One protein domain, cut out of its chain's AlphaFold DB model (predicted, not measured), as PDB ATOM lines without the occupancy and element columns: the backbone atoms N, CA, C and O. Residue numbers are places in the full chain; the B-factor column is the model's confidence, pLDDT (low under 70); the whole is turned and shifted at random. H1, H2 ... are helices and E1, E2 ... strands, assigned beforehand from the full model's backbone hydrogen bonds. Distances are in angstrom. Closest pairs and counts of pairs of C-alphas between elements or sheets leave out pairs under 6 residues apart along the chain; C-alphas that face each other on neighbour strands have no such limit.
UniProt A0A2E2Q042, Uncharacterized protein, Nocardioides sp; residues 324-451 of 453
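AT A GLANCE: This is residues 324 to 451 of the 453 residues of an uncharacterized protein of Nocardioides sp (UniProt A0A2E2Q042). One twisted sheet of five parallel strands makes the core, with helices packed over both its faces in three layers: H2, H4 and H5 cover one face, H1 and H6 the other. The printed part has 128 residues, with six named helices and five named strands in the order E1 H1 E2 H2 E3 H3 H4 E4 H5 E5 H6; the sheet's order is E2 E1 E3 E4 E5 and the class is mixed, helices and strands. The whole is compact, with a radius of gyration of the C-alphas of 13.2 A, and rounded, spanning 37 by 28 by 24 A.

HOW THE PARTS SIT: Start at E1, residues 328 to 332, and go through H1, residues 341 to 352, to the edge strand E2, residues 356 to 361: a strand-helix-strand unit, two parallel neighbour strands with a helix between, its crossover right-handed. Here N 331 and O 358 are within hydrogen-bond range, 2.8 A. H1 is over E1, at a height over the sheet of 9.0 A. On the opposite face H2, residues 366 to 376, is also over E1 and leads to E3, residues 380 to 384; E2, H2 and E3 form a split unit, with E1 between its strands, again right-handed. Beside E1, N 382 and O 330 are 2.8 A apart. H3, residues 388 to 391, is only just not on the sheet, with 4 pairs of C-alphas within 10 A. H4, residues 395 to 407, touches H2 at a shallow tilt of 22 degrees, the same way, closest at the C-alphas of Leu 366 and Glu 397, 6.1 A. E4, residues 409 to 413, completes the right-handed unit E3, H3 H4, E4; N 411 and O 381 are 2.8 A apart. H5, residues 419 to 424, is over the edge strand E5, residues 428 to 430, in the right-handed unit E4, H5, E5; N 428 and O 410 are 2.9 A apart. H6, residues 434 to 449, is over E4 and E5 and touches H1 at a steep tilt of 40 degrees, closest at the C-alphas of Phe 346 and Pro 434, 4.8 A. In H1, H2, H4, H5 and H6 every O i to N i+4 pair is within hydrogen-bond range; H3 is too short for one.

IN THESE COORDINATES: Find C-alpha 328 at (7.248, 39.446, 41.435), where E1 begins; E2 runs 15.4 A. H1 runs 16.8 A, H4 18.4 A. H6 runs 22.9 A, to C-alpha 449 at (18.306, 45.108, 47.865).

THE WHOLE: The C-alphas farthest apart, of Glu 336 and Arg 451, are 38.8 A apart. The printed part has no cut and no long link. Its mean pLDDT is 93.5; residues 450 to 451 are under 70.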
ATOM      1  N   ARG A 324      13.610  34.773  34.503       80.69
ATOM      2  CA  ARG A 324      13.311  35.976  35.292       80.69
ATOM      3  C   ARG A 324      13.402  35.641  36.773       80.69
ATOM      4  O   ARG A 324      12.557  34.915  37.290       80.69
ATOM      5  N   THR A 325      14.442  36.140  37.427       84.88
ATOM      6  CA  THR A 325      14.746  35.884  38.845       84.88
ATOM      7  C   THR A 325      14.505  37.099  39.742       84.88
ATOM      8  O   THR A 325      14.673  36.988  40.952       84.88
ATOM      9  N   GLY A 326      14.100  38.241  39.175       90.25
ATOM     10  CA  GLY A 326      13.792  39.454  39.929       90.25
ATOM     11  C   GLY A 326      12.473  39.384  40.717       90.25
ATOM     12  O   GLY A 326      11.810  38.335  40.750       90.25
ATOM     13  N   PRO A 327      12.066  40.511  41.326       94.31
ATOM     14  CA  PRO A 327      10.834  40.601  42.104       94.31
ATOM     15  C   PRO A 327       9.593  40.242  41.280       94.31
ATOM     16  O   PRO A 327       9.547  40.412  40.056       94.31
ATOM     17  N   THR A 328       8.583  39.719  41.961       95.81
ATOM     18  CA  THR A 328       7.248  39.446  41.435       95.81
ATOM     19  C   THR A 328       6.399  40.693  41.557       95.81
ATOM     20  O   THR A 328       6.335  41.302  42.621       95.81
ATOM     21  N   VAL A 329       5.704  41.045  40.483       97.00
ATOM     22  CA  VAL A 329       4.808  42.201  40.478       97.00
ATOM     23  C   VAL A 329       3.451  41.823  39.912       97.00
ATOM     24  O   VAL A 329       3.367  41.244  38.827       97.00
ATOM     25  N   LEU A 330       2.398  42.145  40.657       98.00
ATOM     26  CA  LEU A 330       1.014  42.020  40.222       98.00
ATOM     27  C   LEU A 330       0.575  43.344  39.591       98.00
ATOM     28  O   LEU A 330       0.728  44.398  40.200       98.00
ATOM     29  N   LEU A 331       0.068  43.292  38.363       98.19
ATOM     30  CA  LEU A 331      -0.320  44.446  37.558       98.19
ATOM     31  C   LEU A 331      -1.823  44.371  37.281       98.19
ATOM     32  O   LEU A 331      -2.275  43.423  36.631       98.19
ATOM     33  N   ALA A 332      -2.581  45.364  37.740       98.06
ATOM     34  CA  ALA A 332      -4.015  45.462  37.498       98.06
ATOM     35  C   ALA A 332      -4.447  46.903  37.196       98.06
ATOM     36  O   ALA A 332      -3.872  47.865  37.704       98.06
ATOM     37  N   CYS A 333      -5.490  47.042  36.390       97.56
ATOM     38  CA  CYS A 333      -6.280  48.263  36.325       97.56
ATOM     39  C   CYS A 333      -7.445  48.138  37.325       97.56
ATOM     40  O   CYS A 333      -8.025  47.049  37.400       97.56
ATOM     41  N   PRO A 334      -7.788  49.193  38.091       95.56
ATOM     42  CA  PRO A 334      -8.952  49.192  38.980       95.56
ATOM     43  C   PRO A 334     -10.277  48.868  38.255       95.56
ATOM     44  O   PRO A 334     -10.310  48.789  37.021       95.56
ATOM     45  N   PRO A 335     -11.385  48.702  38.997       93.00
ATOM     46  CA  PRO A 335     -12.727  48.666  38.427       93.00
ATOM     47  C   PRO A 335     -12.977  49.851  37.487       93.00
ATOM     48  O   PRO A 335     -12.420  50.932  37.668       93.00
ATOM     49  N   GLU A 336     -13.791  49.622  36.460       91.69
ATOM     50  CA  GLU A 336     -14.151  50.587  35.405       91.69
ATOM     51  C   GLU A 336     -12.989  51.039  34.489       91.69
ATOM     52  O   GLU A 336     -13.230  51.509  33.375       91.69
ATOM     53  N   GLU A 337     -11.726  50.810  34.863       94.38
ATOM     54  CA  GLU A 337     -10.565  51.178  34.051       94.38
ATOM     55  C   GLU A 337     -10.297  50.187  32.908       94.38
ATOM     56  O   GLU A 337      -9.804  49.076  33.115       94.38
ATOM     57  N   SER A 338     -10.558  50.611  31.672       89.94
ATOM     58  CA  SER A 338     -10.367  49.789  30.469       89.94
ATOM     59  C   SER A 338      -9.020  50.006  29.755       89.94
ATOM     60  O   SER A 338      -8.649  49.200  28.898       89.94
ATOM     61  N   HIS A 339      -8.256  51.050  30.099       91.31
ATOM     62  CA  HIS A 339      -7.041  51.466  29.380       91.31
ATOM     63  C   HIS A 339      -5.772  50.735  29.860       91.31
ATOM     64  O   HIS A 339      -4.851  51.315  30.439       91.31
ATOM     65  N   ASP A 340      -5.674  49.440  29.569       95.00
ATOM     66  CA  ASP A 340      -4.563  48.586  30.009       95.00
ATOM     67  C   ASP A 340      -3.295  48.660  29.133       95.00
ATOM     68  O   ASP A 340      -2.249  48.152  29.538       95.00
ATOM     69  N   ILE A 341      -3.330  49.296  27.954       96.44
ATOM     70  CA  ILE A 341      -2.171  49.378  27.036       96.44
ATOM     71  C   ILE A 341      -0.971  50.070  27.699       96.44
ATOM     72  O   ILE A 341       0.167  49.616  27.552       96.44
ATOM     73  N   ALA A 342      -1.208  51.121  28.488       95.56
ATOM     74  CA  ALA A 342      -0.164  51.791  29.262       95.56
ATOM     75  C   ALA A 342       0.456  50.853  30.318       95.56
ATOM     76  O   ALA A 342       1.678  50.794  30.464       95.56
ATOM     77  N   LEU A 343      -0.368  50.049  30.999       96.75
ATOM     78  CA  LEU A 343       0.086  49.045  31.965       96.75
ATOM     79  C   LEU A 343       0.805  47.864  31.284       96.75
ATOM     80  O   LEU A 343       1.752  47.306  31.835       96.75
ATOM     81  N   LYS A 344       0.407  47.501  30.061       96.88
ATOM     82  CA  LYS A 344       1.076  46.491  29.231       96.88
ATOM     83  C   LYS A 344       2.447  46.978  28.748       96.88
ATOM     84  O   LYS A 344       3.406  46.213  28.755       96.88
ATOM     85  N   ALA A 345       2.566  48.253  28.386       96.88
ATOM     86  CA  ALA A 345       3.842  48.893  28.076       96.88
ATOM     87  C   ALA A 345       4.785  48.913  29.296       96.88
ATOM     88  O   ALA A 345       5.945  48.517  29.184       96.88
ATOM     89  N   PHE A 346       4.265  49.286  30.469       97.06
ATOM     90  CA  PHE A 346       4.963  49.195  31.757       97.06
ATOM     91  C   PHE A 346       5.436  47.755  32.050       97.06
ATOM     92  O   PHE A 346       6.592  47.540  32.418       97.06
ATOM     93  N   GLU A 347       4.585  46.751  31.797       96.19
ATOM     94  CA  GLU A 347       4.931  45.332  31.947       96.19
ATOM     95  C   GLU A 347       6.151  44.928  31.102       96.19
ATOM     96  O   GLU A 347       7.057  44.271  31.619       96.19
ATOM     97  N   VAL A 348       6.201  45.321  29.823       95.12
ATOM     98  CA  VAL A 348       7.314  44.980  28.915       95.12
ATOM     99  C   VAL A 348       8.653  45.467  29.475       95.12
ATOM    100  O   VAL A 348       9.628  44.713  29.468       95.12
ATOM    101  N   VAL A 349       8.701  46.690  30.009       94.50
ATOM    102  CA  VAL A 349       9.921  47.270  30.596       94.50
ATOM    103  C   VAL A 349      10.354  46.493  31.844       94.50
ATOM    104  O   VAL A 349      11.526  46.135  31.970       94.50
ATOM    105  N   LEU A 350       9.417  46.135  32.730       94.44
ATOM    106  CA  LEU A 350       9.721  45.330  33.919       94.44
ATOM    107  C   LEU A 350      10.212  43.917  33.573       94.44
ATOM    108  O   LEU A 350      11.204  43.452  34.140       94.44
ATOM    109  N   GLN A 351       9.568  43.233  32.621       92.81
ATOM    110  CA  GLN A 351      10.003  41.900  32.185       92.81
ATOM    111  C   GLN A 351      11.419  41.936  31.589       92.81
ATOM    112  O   GLN A 351      12.221  41.042  31.863       92.81
ATOM    113  N   ARG A 352      11.754  42.990  30.832       90.50
ATOM    114  CA  ARG A 352      13.098  43.222  30.272       90.50
ATOM    115  C   ARG A 352      14.134  43.588  31.337       90.50
ATOM    116  O   ARG A 352      15.292  43.201  31.209       90.50
ATOM    117  N   ALA A 353      13.712  44.215  32.434       90.69
ATOM    118  CA  ALA A 353      14.516  44.399  33.642       90.69
ATOM    119  C   ALA A 353      14.636  43.131  34.525       90.69
ATOM    120  O   ALA A 353      15.243  43.192  35.595       90.69
ATOM    121  N   GLY A 354      14.077  41.988  34.100       91.50
ATOM    122  CA  GLY A 354      14.203  40.688  34.771       91.50
ATOM    123  C   GLY A 354      13.124  40.364  35.812       91.50
ATOM    124  O   GLY A 354      13.247  39.351  36.509       91.50
ATOM    125  N   TRP A 355      12.073  41.183  35.927       93.88
ATOM    126  CA  TRP A 355      10.986  40.989  36.895       93.88
ATOM    127  C   TRP A 355      10.013  39.876  36.486       93.88
ATOM    128  O   TRP A 355       9.780  39.601  35.305       93.88
ATOM    129  N   ARG A 356       9.385  39.247  37.482       93.88
ATOM    130  CA  ARG A 356       8.363  38.205  37.323       93.88
ATOM    131  C   ARG A 356       6.965  38.831  37.350       93.88
ATOM    132  O   ARG A 356       6.272  38.786  38.359       93.88
ATOM    133  N   THR A 357       6.529  39.414  36.240       94.38
ATOM    134  CA  THR A 357       5.216  40.076  36.177       94.38
ATOM    135  C   THR A 357       4.048  39.078  36.180       94.38
ATOM    136  O   THR A 357       4.170  37.927  35.742       94.38
ATOM    137  N   ARG A 358       2.901  39.519  36.696       95.75
ATOM    138  CA  ARG A 358       1.594  38.859  36.632       95.75
ATOM    139  C   ARG A 358       0.570  39.924  36.266       95.75
ATOM    140  O   ARG A 358       0.350  40.845  37.040       95.75
ATOM    141  N   PHE A 359      -0.011  39.821  35.082       95.56
ATOM    142  CA  PHE A 359      -0.911  40.833  34.538       95.56
ATOM    143  C   PHE A 359      -2.353  40.335  34.598       95.56
ATOM    144  O   PHE A 359      -2.672  39.336  33.955       95.56
ATOM    145  N   LEU A 360      -3.196  41.016  35.376       96.00
ATOM    146  CA  LEU A 360      -4.637  40.754  35.451       96.00
ATOM    147  C   LEU A 360      -5.394  41.502  34.344       96.00
ATOM    148  O   LEU A 360      -6.295  40.938  33.732       96.00
ATOM    149  N   GLY A 361      -4.940  42.716  34.014       91.06
ATOM    150  CA  GLY A 361      -5.449  43.515  32.899       91.06
ATOM    151  C   GLY A 361      -6.521  44.542  33.283       91.06
ATOM    152  O   GLY A 361      -6.527  44.995  34.432       91.06
ATOM    153  N   PRO A 362      -7.359  44.966  32.314       95.56
ATOM    154  CA  PRO A 362      -8.371  46.003  32.509       95.56
ATOM    155  C   PRO A 362      -9.460  45.556  33.492       95.56
ATOM    156  O   PRO A 362      -9.712  44.359  33.631       95.56
ATOM    157  N   ASN A 363     -10.131  46.525  34.118       95.56
ATOM    158  CA  ASN A 363     -11.365  46.362  34.886       95.56
ATOM    159  C   ASN A 363     -11.309  45.193  35.888       95.56
ATOM    160  O   ASN A 363     -12.148  44.292  35.859       95.56
ATOM    161  N   SER A 364     -10.271  45.162  36.732       96.31
ATOM    162  CA  SER A 364     -10.071  44.090  37.713       96.31
ATOM    163  C   SER A 364     -10.758  44.439  39.040       96.31
ATOM    164  O   SER A 364     -10.292  45.352  39.726       96.31
ATOM    165  N   PRO A 365     -11.808  43.706  39.473       96.44
ATOM    166  CA  PRO A 365     -12.435  43.928  40.773       96.44
ATOM    167  C   PRO A 365     -11.414  43.774  41.900       96.44
ATOM    168  O   PRO A 365     -10.684  42.779  41.940       96.44
ATOM    169  N   LEU A 366     -11.360  44.719  42.841       96.69
ATOM    170  CA  LEU A 366     -10.300  44.731  43.857       96.69
ATOM    171  C   LEU A 366     -10.311  43.479  44.738       96.69
ATOM    172  O   LEU A 366      -9.246  42.946  45.044       96.69
ATOM    173  N   ALA A 367     -11.484  42.918  45.042       95.81
ATOM    174  CA  ALA A 367     -11.598  41.616  45.706       95.81
ATOM    175  C   ALA A 367     -10.882  40.482  44.934       95.81
ATOM    176  O   ALA A 367     -10.231  39.630  45.542       95.81
ATOM    177  N   SER A 368     -10.931  40.490  43.597       96.69
ATOM    178  CA  SER A 368     -10.191  39.548  42.747       96.69
ATOM    179  C   SER A 368      -8.689  39.844  42.713       96.69
ATOM    180  O   SER A 368      -7.897  38.903  42.699       96.69
ATOM    181  N   VAL A 369      -8.277  41.118  42.769       97.44
ATOM    182  CA  VAL A 369      -6.860  41.503  42.936       97.44
ATOM    183  C   VAL A 369      -6.321  40.994  44.280       97.44
ATOM    184  O   VAL A 369      -5.240  40.409  44.321       97.44
ATOM    185  N   GLY A 370      -7.094  41.127  45.363       97.00
ATOM    186  CA  GLY A 370      -6.767  40.588  46.685       97.00
ATOM    187  C   GLY A 370      -6.636  39.062  46.693       97.00
ATOM    188  O   GLY A 370      -5.644  38.535  47.190       97.00
ATOM    189  N   ALA A 371      -7.576  38.346  46.068       96.88
ATOM    190  CA  ALA A 371      -7.490  36.890  45.925       96.88
ATOM    191  C   ALA A 371      -6.287  36.447  45.063       96.88
ATOM    192  O   ALA A 371      -5.662  35.424  45.342       96.88
ATOM    193  N   ALA A 372      -5.930  37.218  44.031       97.25
ATOM    194  CA  ALA A 372      -4.740  36.962  43.225       97.25
ATOM    195  C   ALA A 372      -3.446  37.212  44.018       97.25
ATOM    196  O   ALA A 372      -2.518  36.407  43.923       97.25
ATOM    197  N   MET A 373      -3.390  38.272  44.833       96.50
ATOM    198  CA  MET A 373      -2.275  38.551  45.746       96.50
ATOM    199  C   MET A 373      -2.037  37.377  46.706       96.50
ATOM    200  O   MET A 373      -0.896  36.943  46.841       96.50
ATOM    201  N   ASP A 374      -3.093  36.804  47.290       95.81
ATOM    202  CA  ASP A 374      -2.995  35.670  48.226       95.81
ATOM    203  C   ASP A 374      -2.377  34.404  47.607       95.81
ATOM    204  O   ASP A 374      -1.697  33.640  48.291       95.81
ATOM    205  N   VAL A 375      -2.597  34.174  46.308       97.12
ATOM    206  CA  VAL A 375      -2.050  33.016  45.578       97.12
ATOM    207  C   VAL A 375      -0.650  33.292  45.023       97.12
ATOM    208  O   VAL A 375       0.180  32.387  44.945       97.12
ATOM    209  N   ILE A 376      -0.391  34.526  44.588       96.19
ATOM    210  CA  ILE A 376       0.847  34.914  43.900       96.19
ATOM    211  C   ILE A 376       1.952  35.304  44.889       96.19
ATOM    212  O   ILE A 376       3.123  35.116  44.557       96.19
ATOM    213  N   ALA A 377       1.585  35.842  46.058       95.75
ATOM    214  CA  ALA A 377       2.474  36.493  47.022       95.75
ATOM    215  C   ALA A 377       3.474  37.453  46.333       95.75
ATOM    216  O   ALA A 377       4.683  37.201  46.342       95.75
ATOM    217  N   PRO A 378       2.985  38.501  45.638       96.62
ATOM    218  CA  PRO A 378       3.844  39.419  44.903       96.62
ATOM    219  C   PRO A 378       4.667  40.298  45.853       96.62
ATOM    220  O   PRO A 378       4.204  40.677  46.922       96.62
ATOM    221  N   ASP A 379       5.864  40.694  45.425       95.81
ATOM    222  CA  ASP A 379       6.681  41.669  46.152       95.81
ATOM    223  C   ASP A 379       6.093  43.092  46.010       95.81
ATOM    224  O   ASP A 379       6.188  43.920  46.918       95.81
ATOM    225  N   VAL A 380       5.452  43.374  44.864       97.19
ATOM    226  CA  VAL A 380       4.831  44.667  44.526       97.19
ATOM    227  C   VAL A 380       3.452  44.464  43.884       97.19
ATOM    228  O   VAL A 380       3.290  43.617  43.005       97.19
ATOM    229  N   VAL A 381       2.469  45.289  44.246       98.12
ATOM    230  CA  VAL A 381       1.180  45.405  43.539       98.12
ATOM    231  C   VAL A 381       1.108  46.784  42.887       98.12
ATOM    232  O   VAL A 381       1.286  47.791  43.565       98.12
ATOM    233  N   VAL A 382       0.844  46.846  41.581       98.38
ATOM    234  CA  VAL A 382       0.653  48.102  40.841       98.38
ATOM    235  C   VAL A 382      -0.794  48.202  40.376       98.38
ATOM    236  O   VAL A 382      -1.253  47.360  39.599       98.38
ATOM    237  N   LEU A 383      -1.478  49.257  40.821       98.12
ATOM    238  CA  LEU A 383      -2.779  49.670  40.304       98.12
ATOM    239  C   LEU A 383      -2.578  50.851  39.350       98.12
ATOM    240  O   LEU A 383      -1.987  51.862  39.734       98.12
ATOM    241  N   ALA A 384      -3.041  50.730  38.104       97.44
ATOM    242  CA  ALA A 384      -2.865  51.771  37.091       97.44
ATOM    243  C   ALA A 384      -4.199  52.304  36.562       97.44
ATOM    244  O   ALA A 384      -5.023  51.521  36.096       97.44
ATOM    245  N   GLY A 385      -4.366  53.629  36.596       94.19
ATOM    246  CA  GLY A 385      -5.568  54.336  36.148       94.19
ATOM    247  C   GLY A 385      -5.238  55.548  35.277       94.19
ATOM    248  O   GLY A 385      -4.317  56.315  35.567       94.19
ATOM    249  N   ALA A 386      -5.986  55.724  34.195       90.06
ATOM    250  CA  ALA A 386      -5.891  56.844  33.269       90.06
ATOM    251  C   ALA A 386      -6.593  58.099  33.810       90.06
ATOM    252  O   ALA A 386      -6.144  59.210  33.525       90.06
ATOM    253  N   THR A 387      -7.646  57.942  34.618       90.44
ATOM    254  CA  THR A 387      -8.430  59.051  35.191       90.44
ATOM    255  C   THR A 387      -8.502  58.961  36.724       90.44
ATOM    256  O   THR A 387      -8.399  57.865  37.271       90.44
ATOM    257  N   PRO A 388      -8.651  60.073  37.470       92.12
ATOM    258  CA  PRO A 388      -8.770  60.009  38.933       92.12
ATOM    259  C   PRO A 388     -10.015  59.258  39.432       92.12
ATOM    260  O   PRO A 388     -10.036  58.778  40.562       92.12
ATOM    261  N   GLN A 389     -11.056  59.158  38.600       92.81
ATOM    262  CA  GLN A 389     -12.347  58.567  38.949       92.81
ATOM    263  C   GLN A 389     -12.248  57.066  39.250       92.81
ATOM    264  O   GLN A 389     -12.907  56.611  40.175       92.81
ATOM    265  N   VAL A 390     -11.372  56.317  38.569       93.44
ATOM    266  CA  VAL A 390     -11.194  54.864  38.810       93.44
ATOM    267  C   VAL A 390     -10.503  54.548  40.148       93.44
ATOM    268  O   VAL A 390     -10.322  53.389  40.509       93.44
ATOM    269  N   PHE A 391     -10.103  55.582  40.895       95.38
ATOM    270  CA  PHE A 391      -9.603  55.485  42.266       95.38
ATOM    271  C   PHE A 391     -10.587  56.057  43.309       95.38
ATOM    272  O   PHE A 391     -10.257  56.106  44.496       95.38
ATOM    273  N   ALA A 392     -11.791  56.478  42.902       93.25
ATOM    274  CA  ALA A 392     -12.865  56.925  43.794       93.25
ATOM    275  C   ALA A 392     -13.648  55.723  44.360       93.25
ATOM    276  O   ALA A 392     -14.839  55.562  44.109       93.25
ATOM    277  N   LEU A 393     -12.924  54.875  45.089       93.06
ATOM    278  CA  LEU A 393     -13.371  53.579  45.600       93.06
ATOM    279  C   LEU A 393     -14.348  53.686  46.782       93.06
ATOM    280  O   LEU A 393     -14.301  54.657  47.545       93.06
ATOM    281  N   ASP A 394     -15.172  52.654  46.973       94.94
ATOM    282  CA  ASP A 394     -16.047  52.520  48.148       94.94
ATOM    283  C   ASP A 394     -15.322  51.991  49.412       94.94
ATOM    284  O   ASP A 394     -14.126  51.692  49.399       94.94
ATOM    285  N   ASP A 395     -16.026  51.911  50.548       95.00
ATOM    286  CA  ASP A 395     -15.440  51.482  51.831       95.00
ATOM    287  C   ASP A 395     -14.974  50.008  51.843       95.00
ATOM    288  O   ASP A 395     -13.992  49.678  52.525       95.00
ATOM    289  N   ASP A 396     -15.632  49.120  51.091       94.69
ATOM    290  CA  ASP A 396     -15.260  47.702  50.988       94.69
ATOM    291  C   ASP A 396     -14.012  47.559  50.098       94.69
ATOM    292  O   ASP A 396     -13.041  46.882  50.453       94.69
ATOM    293  N   GLU A 397     -13.977  48.281  48.981       95.75
ATOM    294  CA  GLU A 397     -12.830  48.389  48.083       95.75
ATOM    295  C   GLU A 397     -11.603  49.015  48.760       95.75
ATOM    296  O   GLU A 397     -10.497  48.472  48.670       95.75
ATOM    297  N   LEU A 398     -11.781  50.108  49.509       95.81
ATOM    298  CA  LEU A 398     -10.723  50.734  50.310       95.81
ATOM    299  C   LEU A 398     -10.211  49.802  51.415       95.81
ATOM    300  O   LEU A 398      -9.023  49.835  51.751       95.81
ATOM    301  N   THR A 399     -11.068  48.939  51.963       96.62
ATOM    302  CA  THR A 399     -10.652  47.896  52.911       96.62
ATOM    303  C   THR A 399      -9.738  46.871  52.233       96.62
ATOM    304  O   THR A 399      -8.717  46.487  52.811       96.62
ATOM    305  N   VAL A 400     -10.018  46.491  50.980       96.44
ATOM    306  CA  VAL A 400      -9.101  45.652  50.192       96.44
ATOM    307  C   VAL A 400      -7.797  46.392  49.874       96.44
ATOM    308  O   VAL A 400      -6.730  45.811  50.048       96.44
ATOM    309  N   VAL A 401      -7.837  47.669  49.482       96.69
ATOM    310  CA  VAL A 401      -6.624  48.466  49.205       96.69
ATOM    311  C   VAL A 401      -5.696  48.554  50.419       96.69
ATOM    312  O   VAL A 401      -4.491  48.346  50.273       96.69
ATOM    313  N   ARG A 402      -6.234  48.790  51.623       96.38
ATOM    314  CA  ARG A 402      -5.444  48.781  52.871       96.38
ATOM    315  C   ARG A 402      -4.754  47.433  53.078       96.38
ATOM    316  O   ARG A 402      -3.550  47.397  53.304       96.38
ATOM    317  N   ARG A 403      -5.484  46.329  52.893       95.88
ATOM    318  CA  ARG A 403      -4.933  44.966  52.959       95.88
ATOM    319  C   ARG A 403      -3.816  44.734  51.931       95.88
ATOM    320  O   ARG A 403      -2.818  44.103  52.272       95.88
ATOM    321  N   LEU A 404      -3.961  45.233  50.698       95.31
ATOM    322  CA  LEU A 404      -2.913  45.142  49.670       95.31
ATOM    323  C   LEU A 404      -1.635  45.874  50.116       95.31
ATOM    324  O   LEU A 404      -0.550  45.320  49.977       95.31
ATOM    325  N   ALA A 405      -1.766  47.083  50.676       95.31
ATOM    326  CA  ALA A 405      -0.640  47.890  51.158       95.31
ATOM    327  C   ALA A 405       0.032  47.334  52.431       95.31
ATOM    328  O   ALA A 405       1.222  47.553  52.643       95.31
ATOM    329  N   GLU A 406      -0.707  46.606  53.273       94.69
ATOM    330  CA  GLU A 406      -0.161  45.901  54.442       94.69
ATOM    331  C   GLU A 406       0.603  44.621  54.060       94.69
ATOM    332  O   GLU A 406       1.584  44.268  54.716       94.69
ATOM    333  N   ALA A 407       0.158  43.912  53.018       93.50
ATOM    334  CA  ALA A 407       0.699  42.611  52.621       93.50
ATOM    335  C   ALA A 407       1.788  42.676  51.532       93.50
ATOM    336  O   ALA A 407       2.546  41.719  51.360       93.50
ATOM    337  N   SER A 408       1.864  43.763  50.764       93.94
ATOM    338  CA  SER A 408       2.814  43.940  49.657       93.94
ATOM    339  C   SER A 408       3.107  45.424  49.432       93.94
ATOM    340  O   SER A 408       2.326  46.288  49.824       93.94
ATOM    341  N   ALA A 409       4.205  45.758  48.746       95.88
ATOM    342  CA  ALA A 409       4.449  47.150  48.377       95.88
ATOM    343  C   ALA A 409       3.412  47.604  47.331       95.88
ATOM    344  O   ALA A 409       3.471  47.191  46.172       95.88
ATOM    345  N   LEU A 410       2.455  48.445  47.730       97.62
ATOM    346  CA  LEU A 410       1.462  49.016  46.819       97.62
ATOM    347  C   LEU A 410       2.056  50.206  46.050       97.62
ATOM    348  O   LEU A 410       2.739  51.057  46.622       97.62
ATOM    349  N   ALA A 411       1.764  50.296  44.756       97.88
ATOM    350  CA  ALA A 411       2.134  51.418  43.905       97.88
ATOM    351  C   ALA A 411       0.968  51.844  43.001       97.88
ATOM    352  O   ALA A 411       0.229  51.003  42.488       97.88
ATOM    353  N   LEU A 412       0.829  53.153  42.784       97.69
ATOM    354  CA  LEU A 412      -0.188  53.746  41.913       97.69
ATOM    355  C   LEU A 412       0.471  54.381  40.688       97.69
ATOM    356  O   LEU A 412       1.425  55.149  40.826       97.69
ATOM    357  N   ALA A 413      -0.045  54.068  39.501       95.81
ATOM    358  CA  ALA A 413       0.497  54.506  38.216       95.81
ATOM    359  C   ALA A 413      -0.587  55.077  37.282       95.81
ATOM    360  O   ALA A 413      -1.784  54.876  37.485       95.81
ATOM    361  N   GLY A 414      -0.146  55.745  36.213       92.12
ATOM    362  CA  GLY A 414      -1.027  56.375  35.226       92.12
ATOM    363  C   GLY A 414      -1.468  57.788  35.622       92.12
ATOM    364  O   GLY A 414      -1.198  58.258  36.725       92.12
ATOM    365  N   ALA A 415      -2.111  58.495  34.689       89.44
ATOM    366  CA  ALA A 415      -2.460  59.909  34.848       89.44
ATOM    367  C   ALA A 415      -3.566  60.168  35.891       89.44
ATOM    368  O   ALA A 415      -3.695  61.292  36.374       89.44
ATOM    369  N   GLY A 416      -4.327  59.137  36.272       90.81
ATOM    370  CA  GLY A 416      -5.309  59.203  37.351       90.81
ATOM    371  C   GLY A 416      -4.707  59.140  38.754       90.81
ATOM    372  O   GLY A 416      -5.335  59.592  39.710       90.81
ATOM    373  N   ALA A 417      -3.494  58.600  38.895       94.25
ATOM    374  CA  ALA A 417      -2.826  58.476  40.182       94.25
ATOM    375  C   ALA A 417      -2.158  59.802  40.577       94.25
ATOM    376  O   ALA A 417      -1.254  60.279  39.885       94.25
ATOM    377  N   SER A 418      -2.545  60.371  41.721       94.38
ATOM    378  CA  SER A 418      -1.899  61.556  42.304       94.38
ATOM    379  C   SER A 418      -0.942  61.187  43.447       94.38
ATOM    380  O   SER A 418      -1.038  60.107  44.040       94.38
ATOM    381  N   ALA A 419      -0.017  62.093  43.773       94.50
ATOM    382  CA  ALA A 419       0.916  61.901  44.883       94.50
ATOM    383  C   ALA A 419       0.197  61.928  46.245       94.50
ATOM    384  O   ALA A 419       0.562  61.193  47.160       94.50
ATOM    385  N   GLU A 420      -0.857  62.738  46.363       95.69
ATOM    386  CA  GLU A 420      -1.709  62.863  47.548       95.69
ATOM    387  C   GLU A 420      -2.511  61.580  47.789       95.69
ATOM    388  O   GLU A 420      -2.560  61.093  48.917       95.69
ATOM    389  N   LEU A 421      -3.088  61.001  46.729       94.94
ATOM    390  CA  LEU A 421      -3.790  59.719  46.786       94.94
ATOM    391  C   LEU A 421      -2.840  58.585  47.189       94.94
ATOM    392  O   LEU A 421      -3.146  57.809  48.093       94.94
ATOM    393  N   ALA A 422      -1.663  58.517  46.559       95.56
ATOM    394  CA  ALA A 422      -0.654  57.519  46.893       95.56
ATOM    395  C   ALA A 422      -0.214  57.639  48.363       95.56
ATOM    396  O   ALA A 422      -0.221  56.645  49.086       95.56
ATOM    397  N   ALA A 423       0.057  58.857  48.845       94.94
ATOM    398  CA  ALA A 423       0.374  59.105  50.250       94.94
ATOM    399  C   ALA A 423      -0.776  58.715  51.198       94.94
ATOM    400  O   ALA A 423      -0.520  58.144  52.258       94.94
ATOM    401  N   HIS A 424      -2.034  58.970  50.819       94.19
ATOM    402  CA  HIS A 424      -3.209  58.584  51.604       94.19
ATOM    403  C   HIS A 424      -3.360  57.058  51.741       94.19
ATOM    404  O   HIS A 424      -3.786  56.579  52.791       94.19
ATOM    405  N   TRP A 425      -2.982  56.295  50.713       95.38
ATOM    406  CA  TRP A 425      -3.028  54.825  50.711       95.38
ATOM    407  C   TRP A 425      -1.727  54.154  51.185       95.38
ATOM    408  O   TRP A 425      -1.639  52.929  51.174       95.38
ATOM    409  N   GLY A 426      -0.703  54.921  51.577       94.31
ATOM    410  CA  GLY A 426       0.622  54.379  51.912       94.31
ATOM    411  C   GLY A 426       1.371  53.775  50.713       94.31
ATOM    412  O   GLY A 426       2.295  52.986  50.894       94.31
ATOM    413  N   ALA A 427       0.971  54.134  49.493       96.00
ATOM    414  CA  ALA A 427       1.476  53.594  48.240       96.00
ATOM    415  C   ALA A 427       2.602  54.449  47.627       96.00
ATOM    416  O   ALA A 427       2.707  55.657  47.846       96.00
ATOM    417  N   LEU A 428       3.418  53.827  46.777       95.56
ATOM    418  CA  LEU A 428       4.398  54.512  45.935       95.56
ATOM    419  C   LEU A 428       3.709  55.192  44.740       95.56
ATOM    420  O   LEU A 428       3.047  54.530  43.943       95.56
ATOM    421  N   HIS A 429       3.919  56.499  44.555       96.44
ATOM    422  CA  HIS A 429       3.479  57.200  43.345       96.44
ATOM    423  C   HIS A 429       4.463  56.986  42.187       96.44
ATOM    424  O   HIS A 429       5.618  57.410  42.251       96.44
ATOM    425  N   LEU A 430       4.006  56.349  41.109       95.31
ATOM    426  CA  LEU A 430       4.787  56.098  39.898       95.31
ATOM    427  C   LEU A 430       4.469  57.147  38.823       95.31
ATOM    428  O   LEU A 430       3.806  56.873  37.824       95.31
ATOM    429  N   ALA A 431       4.957  58.367  39.048       89.06
ATOM    430  CA  ALA A 431       4.784  59.493  38.133       89.06
ATOM    431  C   ALA A 431       5.573  59.341  36.816       89.06
ATOM    432  O   ALA A 431       6.721  58.882  36.815       89.06
ATOM    433  N   GLY A 432       5.004  59.869  35.729       89.44
ATOM    434  CA  GLY A 432       5.609  59.931  34.394       89.44
ATOM    435  C   GLY A 432       4.907  59.028  33.380       89.44
ATOM    436  O   GLY A 432       3.834  58.489  33.643       89.44
ATOM    437  N   ASP A 433       5.516  58.867  32.206       91.62
ATOM    438  CA  ASP A 433       5.078  57.865  31.236       91.62
ATOM    439  C   ASP A 433       5.364  56.431  31.748       91.62
ATOM    440  O   ASP A 433       6.248  56.245  32.589       91.62
ATOM    441  N   PRO A 434       4.673  55.398  31.227       94.38
ATOM    442  CA  PRO A 434       4.878  53.996  31.599       94.38
ATOM    443  C   PRO A 434       6.329  53.489  31.594       94.38
ATOM    444  O   PRO A 434       6.675  52.651  32.426       94.38
ATOM    445  N   VAL A 435       7.192  53.974  30.696       94.56
ATOM    446  CA  VAL A 435       8.592  53.529  30.610       94.56
ATOM    447  C   VAL A 435       9.422  54.179  31.712       94.56
ATOM    448  O   VAL A 435      10.164  53.485  32.412       94.56
ATOM    449  N   THR A 436       9.250  55.484  31.936       93.25
ATOM    450  CA  THR A 436       9.883  56.203  33.055       93.25
ATOM    451  C   THR A 436       9.412  55.655  34.405       93.25
ATOM    452  O   THR A 436      10.228  55.409  35.295       93.25
ATOM    453  N   ALA A 437       8.110  55.398  34.549       95.19
ATOM    454  CA  ALA A 437       7.503  54.825  35.747       95.19
ATOM    455  C   ALA A 437       8.068  53.428  36.073       95.19
ATOM    456  O   ALA A 437       8.469  53.175  37.211       95.19
ATOM    457  N   ALA A 438       8.160  52.537  35.078       96.06
ATOM    458  CA  ALA A 438       8.749  51.209  35.250       96.06
ATOM    459  C   ALA A 438      10.245  51.281  35.596       96.06
ATOM    460  O   ALA A 438      10.705  50.582  36.498       96.06
ATOM    461  N   THR A 439      10.999  52.162  34.929       93.25
ATOM    462  CA  THR A 439      12.437  52.356  35.181       93.25
ATOM    463  C   THR A 439      12.694  52.784  36.629       93.25
ATOM    464  O   THR A 439      13.501  52.157  37.316       93.25
ATOM    465  N   ARG A 440      11.926  53.753  37.143       93.19
ATOM    466  CA  ARG A 440      12.007  54.200  38.546       93.19
ATOM    467  C   ARG A 440      11.710  53.080  39.543       93.19
ATOM    468  O   ARG A 440      12.386  52.982  40.565       93.19
ATOM    469  N   LEU A 441      10.734  52.213  39.257       95.12
ATOM    470  CA  LEU A 441      10.432  51.058  40.110       95.12
ATOM    471  C   LEU A 441      11.593  50.043  40.130       95.12
ATOM    472  O   LEU A 441      11.947  49.528  41.193       95.12
ATOM    473  N   VAL A 442      12.230  49.796  38.979       93.19
ATOM    474  CA  VAL A 442      13.422  48.932  38.862       93.19
ATOM    475  C   VAL A 442      14.601  49.496  39.656       93.19
ATOM    476  O   VAL A 442      15.250  48.754  40.395       93.19
ATOM    477  N   GLU A 443      14.881  50.791  39.518       90.62
ATOM    478  CA  GLU A 443      15.936  51.488  40.263       90.62
ATOM    479  C   GLU A 443      15.679  51.410  41.770       90.62
ATOM    480  O   GLU A 443      16.550  50.977  42.526       90.62
ATOM    481  N   ARG A 444      14.449  51.714  42.199       89.25
ATOM    482  CA  ARG A 444      14.064  51.689  43.609       89.25
ATOM    483  C   ARG A 444      14.201  50.306  44.247       89.25
ATOM    484  O   ARG A 444      14.684  50.204  45.372       89.25
ATOM    485  N   ALA A 445      13.818  49.242  43.543       87.81
ATOM    486  CA  ALA A 445      13.996  47.879  44.044       87.81
ATOM    487  C   ALA A 445      15.484  47.521  44.219       87.81
ATOM    488  O   ALA A 445      15.857  46.925  45.230       87.81
ATOM    489  N   ARG A 446      16.349  47.942  43.282       85.19
ATOM    490  CA  ARG A 446      17.806  47.739  43.383       85.19
ATOM    491  C   ARG A 446      18.393  48.454  44.599       85.19
ATOM    492  O   ARG A 446      19.158  47.834  45.337       85.19
ATOM    493  N   GLU A 447      18.011  49.709  44.847       82.00
ATOM    494  CA  GLU A 447      18.446  50.460  46.037       82.00
ATOM    495  C   GLU A 447      18.127  49.727  47.343       82.00
ATOM    496  O   GLU A 447      18.976  49.678  48.230       82.00
ATOM    497  N   LEU A 448      16.921  49.160  47.460       72.81
ATOM    498  CA  LEU A 448      16.492  48.426  48.651       72.81
ATOM    499  C   LEU A 448      17.337  47.160  48.839       72.81
ATOM    500  O   LEU A 448      17.992  47.021  49.869       72.81
ATOM    501  N   THR A 449      17.467  46.323  47.800       70.12
ATOM    502  CA  THR A 449      18.306  45.108  47.865       70.12
ATOM    503  C   THR A 449      19.792  45.380  48.132       70.12
ATOM    504  O   THR A 449      20.488  44.506  48.633       70.12
ATOM    505  N   THR A 450      20.291  46.586  47.828       67.31
ATOM    506  CA  THR A 450      21.699  46.976  48.057       67.31
ATOM    507  C   THR A 450      21.932  47.558  49.460       67.31
ATOM    508  O   THR A 450      23.073  47.782  49.846       67.31
ATOM    509  N   ARG A 451      20.874  47.839  50.234       57.09
ATOM    510  CA  ARG A 451      20.971  48.333  51.624       57.09
ATOM    511  C   ARG A 451      20.804  47.236  52.678       57.09
ATOM    512  O   ARG A 451      21.070  47.495  53.848       57.09
TER     513      ARG A 451